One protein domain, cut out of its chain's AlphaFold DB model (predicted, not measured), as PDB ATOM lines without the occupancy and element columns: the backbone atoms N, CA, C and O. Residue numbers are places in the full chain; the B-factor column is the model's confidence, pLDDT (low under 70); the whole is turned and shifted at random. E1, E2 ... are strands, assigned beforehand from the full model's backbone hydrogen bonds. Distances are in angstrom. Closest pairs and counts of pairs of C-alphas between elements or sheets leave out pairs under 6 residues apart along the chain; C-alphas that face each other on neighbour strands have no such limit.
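What this domain is: This is residues 25 to 66 of the 72 residues of an uncharacterized protein of Lentisphaerae bacterium ADurb.Bin242 (UniProt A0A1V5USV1). A single long, thin hairpin of two strands, E1 and E2, runs side by side over its length, with a loop at one end whose residues 44 to 49 stick out free. The printed part has 42 residues with two named strands, E1 then E2, antiparallel, and no named helix; the class is all strand. It is extended, a rod with a radius of gyration of the C-alphas of 17.8 A and spans of 55 by 13 by 11 A.

How they stand to each other: E1, residues 27 to 40, and E2, residues 52 to 65, form a hairpin, antiparallel at 165 degrees between their directions. Near the open end N 28 and O 64 are within hydrogen-bond range at 2.9 A; near the loop N 53 and O 39 are too, at 2.9 A. The C-alphas of Ser 36 and Lys 57 face each other at 4.4 A. E2 bends by 54 degrees at residue 55.

Where its parts are: E1 measures 38.6 A from C-alpha 27 at (166.454, 162.282, 265.629) to C-alpha 40. E2 measures 38.1 A and ends with C-alpha 65 at (164.713, 166.876, 266.556).

The domain as a whole: The C-alphas farthest apart, of Arg 44 and Arg 66, are 55.3 A apart. The printed part has no cut, and the 11-residue link from E1 to E2 is long. No printed residue is under 70 in pLDDT.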
ATOM      1  N   LYS A  25     172.310 162.057 264.853       81.62
ATOM      2  CA  LYS A  25     172.097 161.213 266.042       81.62
ATOM      3  C   LYS A  25     170.976 161.679 266.977       81.62
ATOM      4  O   LYS A  25     170.591 160.940 267.875       81.62
ATOM      5  N   ASN A  26     170.479 162.904 266.824       81.50
ATOM      6  CA  ASN A  26     169.462 163.500 267.700       81.50
ATOM      7  C   ASN A  26     168.054 163.500 267.082       81.50
ATOM      8  O   ASN A  26     167.263 164.411 267.343       81.50
ATOM      9  N   VAL A  27     167.754 162.485 266.272       81.06
ATOM     10  CA  VAL A  27     166.454 162.282 265.629       81.06
ATOM     11  C   VAL A  27     165.613 161.309 266.449       81.06
ATOM     12  O   VAL A  27     166.117 160.296 266.933       81.06
ATOM     13  N   LYS A  28     164.329 161.624 266.614       76.62
ATOM     14  CA  LYS A  28     163.318 160.757 267.220       76.62
ATOM     15  C   LYS A  28     162.152 160.607 266.242       76.62
ATOM     16  O   LYS A  28     161.805 161.584 265.585       76.62
ATOM     17  N   ASP A  29     161.564 159.412 266.195       79.12
ATOM     18  CA  ASP A  29     160.358 159.100 265.413       79.12
ATOM     19  C   ASP A  29     160.511 159.503 263.927       79.12
ATOM     20  O   ASP A  29     159.841 160.411 263.445       79.12
ATOM     21  N   LEU A  30     161.460 158.873 263.219       79.00
ATOM     22  CA  LEU A  30     161.725 159.148 261.801       79.00
ATOM     23  C   LEU A  30     160.738 158.392 260.905       79.00
ATOM     24  O   LEU A  30     160.760 157.162 260.861       79.00
ATOM     25  N   THR A  31     159.968 159.140 260.120       81.25
ATOM     26  CA  THR A  31     159.032 158.610 259.126       81.25
ATOM     27  C   THR A  31     159.421 159.096 257.732       81.25
ATOM     28  O   THR A  31     159.663 160.284 257.511       81.25
ATOM     29  N   LEU A  32     159.486 158.164 256.778       82.44
ATOM     30  CA  LEU A  32     159.660 158.451 255.355       82.44
ATOM     31  C   LEU A  32     158.329 158.214 254.644       82.44
ATOM     32  O   LEU A  32     157.861 157.078 254.585       82.44
ATOM     33  N   ASN A  33     157.773 159.272 254.061       81.56
ATOM     34  CA  ASN A  33     156.582 159.194 253.228       81.56
ATOM     35  C   ASN A  33     157.003 159.276 251.761       81.56
ATOM     36  O   ASN A  33     157.681 160.220 251.348       81.56
ATOM     37  N   LEU A  34     156.622 158.265 250.985       82.06
ATOM     38  CA  LEU A  34     156.868 158.197 249.551       82.06
ATOM     39  C   LEU A  34     155.529 158.117 248.837       82.06
ATOM     40  O   LEU A  34     154.782 157.159 249.026       82.06
ATOM     41  N   GLU A  35     155.273 159.095 247.984       82.38
ATOM     42  CA  GLU A  35     154.093 159.137 247.136       82.38
ATOM     43  C   GLU A  35     154.527 159.190 245.672       82.38
ATOM     44  O   GLU A  35     155.584 159.719 245.321       82.38
ATOM     45  N   SER A  36     153.730 158.589 244.795       80.75
ATOM     46  CA  SER A  36     153.963 158.618 243.355       80.75
ATOM     47  C   SER A  36     152.683 159.059 242.676       80.75
ATOM     48  O   SER A  36     151.646 158.428 242.853       80.75
ATOM     49  N   GLY A  37     152.763 160.101 241.853       79.62
ATOM     50  CA  GLY A  37     151.672 160.443 240.954       79.62
ATOM     51  C   GLY A  37     151.516 159.351 239.899       79.62
ATOM     52  O   GLY A  37     152.505 158.926 239.293       79.62
ATOM     53  N   GLU A  38     150.294 158.893 239.653       81.25
ATOM     54  CA  GLU A  38     149.993 157.972 238.555       81.25
ATOM     55  C   GLU A  38     149.383 158.738 237.381       81.25
ATOM     56  O   GLU A  38     148.421 159.489 237.548       81.25
ATOM     57  N   ALA A  39     149.932 158.538 236.183       78.56
ATOM     58  CA  ALA A  39     149.322 158.999 234.943       78.56
ATOM     59  C   ALA A  39     148.710 157.824 234.185       78.56
ATOM     60  O   ALA A  39     149.315 156.756 234.069       78.56
ATOM     61  N   ASP A  40     147.522 158.052 233.634       77.25
ATOM     62  CA  ASP A  40     146.894 157.116 232.716       77.25
ATOM     63  C   ASP A  40     147.570 157.204 231.346       77.25
ATOM     64  O   ASP A  40     147.673 158.278 230.751       77.25
ATOM     65  N   VAL A  41     148.042 156.066 230.856       81.31
ATOM     66  CA  VAL A  41     148.664 155.919 229.537       81.31
ATOM     67  C   VAL A  41     147.920 154.872 228.711       81.31
ATOM     68  O   VAL A  41     148.513 154.165 227.896       81.31
ATOM     69  N   THR A  42     146.611 154.728 228.933       78.31
ATOM     70  CA  THR A  42     145.794 153.755 228.211       78.31
ATOM     71  C   THR A  42     145.804 154.073 226.717       78.31
ATOM     72  O   THR A  42     145.457 155.170 226.282       78.31
ATOM     73  N   THR A  43     146.196 153.093 225.907       80.38
ATOM     74  CA  THR A  43     146.223 153.207 224.446       80.38
ATOM     75  C   THR A  43     145.289 152.181 223.815       80.38
ATOM     76  O   THR A  43     144.879 151.204 224.442       80.38
ATOM     77  N   ARG A  44     144.993 152.343 222.521       76.25
ATOM     78  CA  ARG A  44     144.242 151.341 221.744       76.25
ATOM     79  C   ARG A  44     144.934 149.966 221.726       76.25
ATOM     80  O   ARG A  44     144.253 148.953 221.629       76.25
ATOM     81  N   ALA A  45     146.264 149.931 221.849       77.56
ATOM     82  CA  ALA A  45     147.051 148.699 221.923       77.56
ATOM     83  C   ALA A  45     146.994 148.025 223.307       77.56
ATOM     84  O   ALA A  45     147.471 146.906 223.467       77.56
ATOM     85  N   THR A  46     146.381 148.668 224.304       73.06
ATOM     86  CA  THR A  46     146.277 148.146 225.673       73.06
ATOM     87  C   THR A  46     145.151 147.103 225.824       73.06
ATOM     88  O   THR A  46     144.821 146.695 226.931       73.06
ATOM     89  N   ASN A  47     144.562 146.623 224.716       78.19
ATOM     90  CA  ASN A  47     143.636 145.478 224.673       78.19
ATOM     91  C   ASN A  47     142.483 145.539 225.696       78.19
ATOM     92  O   ASN A  47     142.074 144.518 226.242       78.19
ATOM     93  N   GLY A  48     141.965 146.741 225.969       76.94
ATOM     94  CA  GLY A  48     140.847 146.954 226.894       76.94
ATOM     95  C   GLY A  48     141.227 147.069 228.373       76.94
ATOM     96  O   GLY A  48     140.339 147.237 229.204       76.94
ATOM     97  N   TRP A  49     142.515 147.027 228.712       78.19
ATOM     98  CA  TRP A  49     143.001 147.191 230.082       78.19
ATOM     99  C   TRP A  49     143.462 148.621 230.342       78.19
ATOM    100  O   TRP A  49     143.957 149.300 229.443       78.19
ATOM    101  N   ARG A  50     143.322 149.077 231.590       77.56
ATOM    102  CA  ARG A  50     143.894 150.352 232.029       77.56
ATOM    103  C   ARG A  50     145.409 150.210 232.146       77.56
ATOM    104  O   ARG A  50     145.878 149.292 232.816       77.56
ATOM    105  N   ALA A  51     146.158 151.115 231.521       76.25
ATOM    106  CA  ALA A  51     147.601 151.217 231.723       76.25
ATOM    107  C   ALA A  51     147.922 152.484 232.513       76.25
ATOM    108  O   ALA A  51     147.544 153.580 232.107       76.25
ATOM    109  N   SER A  52     148.655 152.324 233.614       78.81
ATOM    110  CA  SER A  52     149.123 153.425 234.455       78.81
ATOM    111  C   SER A  52     150.648 153.447 234.484       78.81
ATOM    112  O   SER A  52     151.288 152.394 234.538       78.81
ATOM    113  N   VAL A  53     151.237 154.641 234.462       77.75
ATOM    114  CA  VAL A  53     152.679 154.860 234.636       77.75
ATOM    115  C   VAL A  53     152.910 155.796 235.815       77.75
ATOM    116  O   VAL A  53     152.253 156.829 235.950       77.75
ATOM    117  N   ALA A  54     153.871 155.432 236.664       76.81
ATOM    118  CA  ALA A  54     154.359 156.290 237.734       76.81
ATOM    119  C   ALA A  54     155.095 157.496 237.136       76.81
ATOM    120  O   ALA A  54     156.028 157.334 236.349       76.81
ATOM    121  N   THR A  55     154.668 158.698 237.508       80.56
ATOM    122  CA  THR A  55     155.237 159.956 237.022       80.56
ATOM    123  C   THR A  55     156.223 160.525 238.036       80.56
ATOM    124  O   THR A  55     157.301 159.967 238.246       80.56
ATOM    125  N   LEU A  56     155.868 161.639 238.666       79.25
ATOM    126  CA  LEU A  56     156.666 162.282 239.689       79.25
ATOM    127  C   LEU A  56     156.547 161.489 240.986       79.25
ATOM    128  O   LEU A  56     155.458 161.068 241.381       79.25
ATOM    129  N   LYS A  57     157.691 161.288 241.636       78.94
ATOM    130  CA  LYS A  57     157.764 160.742 242.986       78.94
ATOM    131  C   LYS A  57     158.040 161.889 243.933       78.94
ATOM    132  O   LYS A  57     159.034 162.594 243.764       78.94
ATOM    133  N   GLU A  58     157.175 162.041 244.915       80.62
ATOM    134  CA  GLU A  58     157.348 162.991 245.997       80.62
ATOM    135  C   GLU A  58     157.789 162.226 247.239       80.62
ATOM    136  O   GLU A  58     157.259 161.166 247.577       80.62
ATOM    137  N   ALA A  59     158.827 162.738 247.890       81.81
ATOM    138  CA  ALA A  59     159.367 162.159 249.104       81.81
ATOM    139  C   ALA A  59     159.386 163.239 250.179       81.81
ATOM    140  O   ALA A  59     159.979 164.301 249.979       81.81
ATOM    141  N   SER A  60     158.766 162.956 251.320       81.94
ATOM    142  CA  SER A  60     158.834 163.813 252.499       81.94
ATOM    143  C   SER A  60     159.374 163.038 253.699       81.94
ATOM    144  O   SER A  60     159.176 161.830 253.841       81.94
ATOM    145  N   LEU A  61     160.124 163.747 254.539       83.19
ATOM    146  CA  LEU A  61     160.700 163.226 255.771       83.19
ATOM    147  C   LEU A  61     160.070 163.971 256.941       83.19
ATOM    148  O   LEU A  61     160.187 165.194 257.021       83.19
ATOM    149  N   GLU A  62     159.452 163.232 257.852       83.44
ATOM    150  CA  GLU A  62     158.930 163.762 259.107       83.44
ATOM    151  C   GLU A  62     159.761 163.206 260.260       83.44
ATOM    152  O   GLU A  62     159.992 162.000 260.351       83.44
ATOM    153  N   PHE A  63     160.273 164.094 261.114       83.56
ATOM    154  CA  PHE A  63     161.067 163.693 262.267       83.56
ATOM    155  C   PHE A  63     161.071 164.746 263.374       83.56
ATOM    156  O   PHE A  63     161.086 165.951 263.121       83.56
ATOM    157  N   GLY A  64     161.138 164.287 264.625       82.50
ATOM    158  CA  GLY A  64     161.378 165.146 265.778       82.50
ATOM    159  C   GLY A  64     162.874 165.338 266.017       82.50
ATOM    160  O   GLY A  64     163.617 164.362 266.139       82.50
ATOM    161  N   ILE A  65     163.336 166.587 266.141       80.81
ATOM    162  CA  ILE A  65     164.713 166.876 266.556       80.81
ATOM    163  C   ILE A  65     164.766 167.174 268.053       80.81
ATOM    164  O   ILE A  65     164.056 168.040 268.566       80.81
ATOM    165  N   ARG A  66     165.633 166.470 268.785       76.44
ATOM    166  CA  ARG A  66     165.918 166.829 270.179       76.44
ATOM    167  C   ARG A  66     166.950 167.951 270.162       76.44
ATOM    168  O   ARG A  66     168.127 167.715 269.880       76.44
TER     169      ARG A  66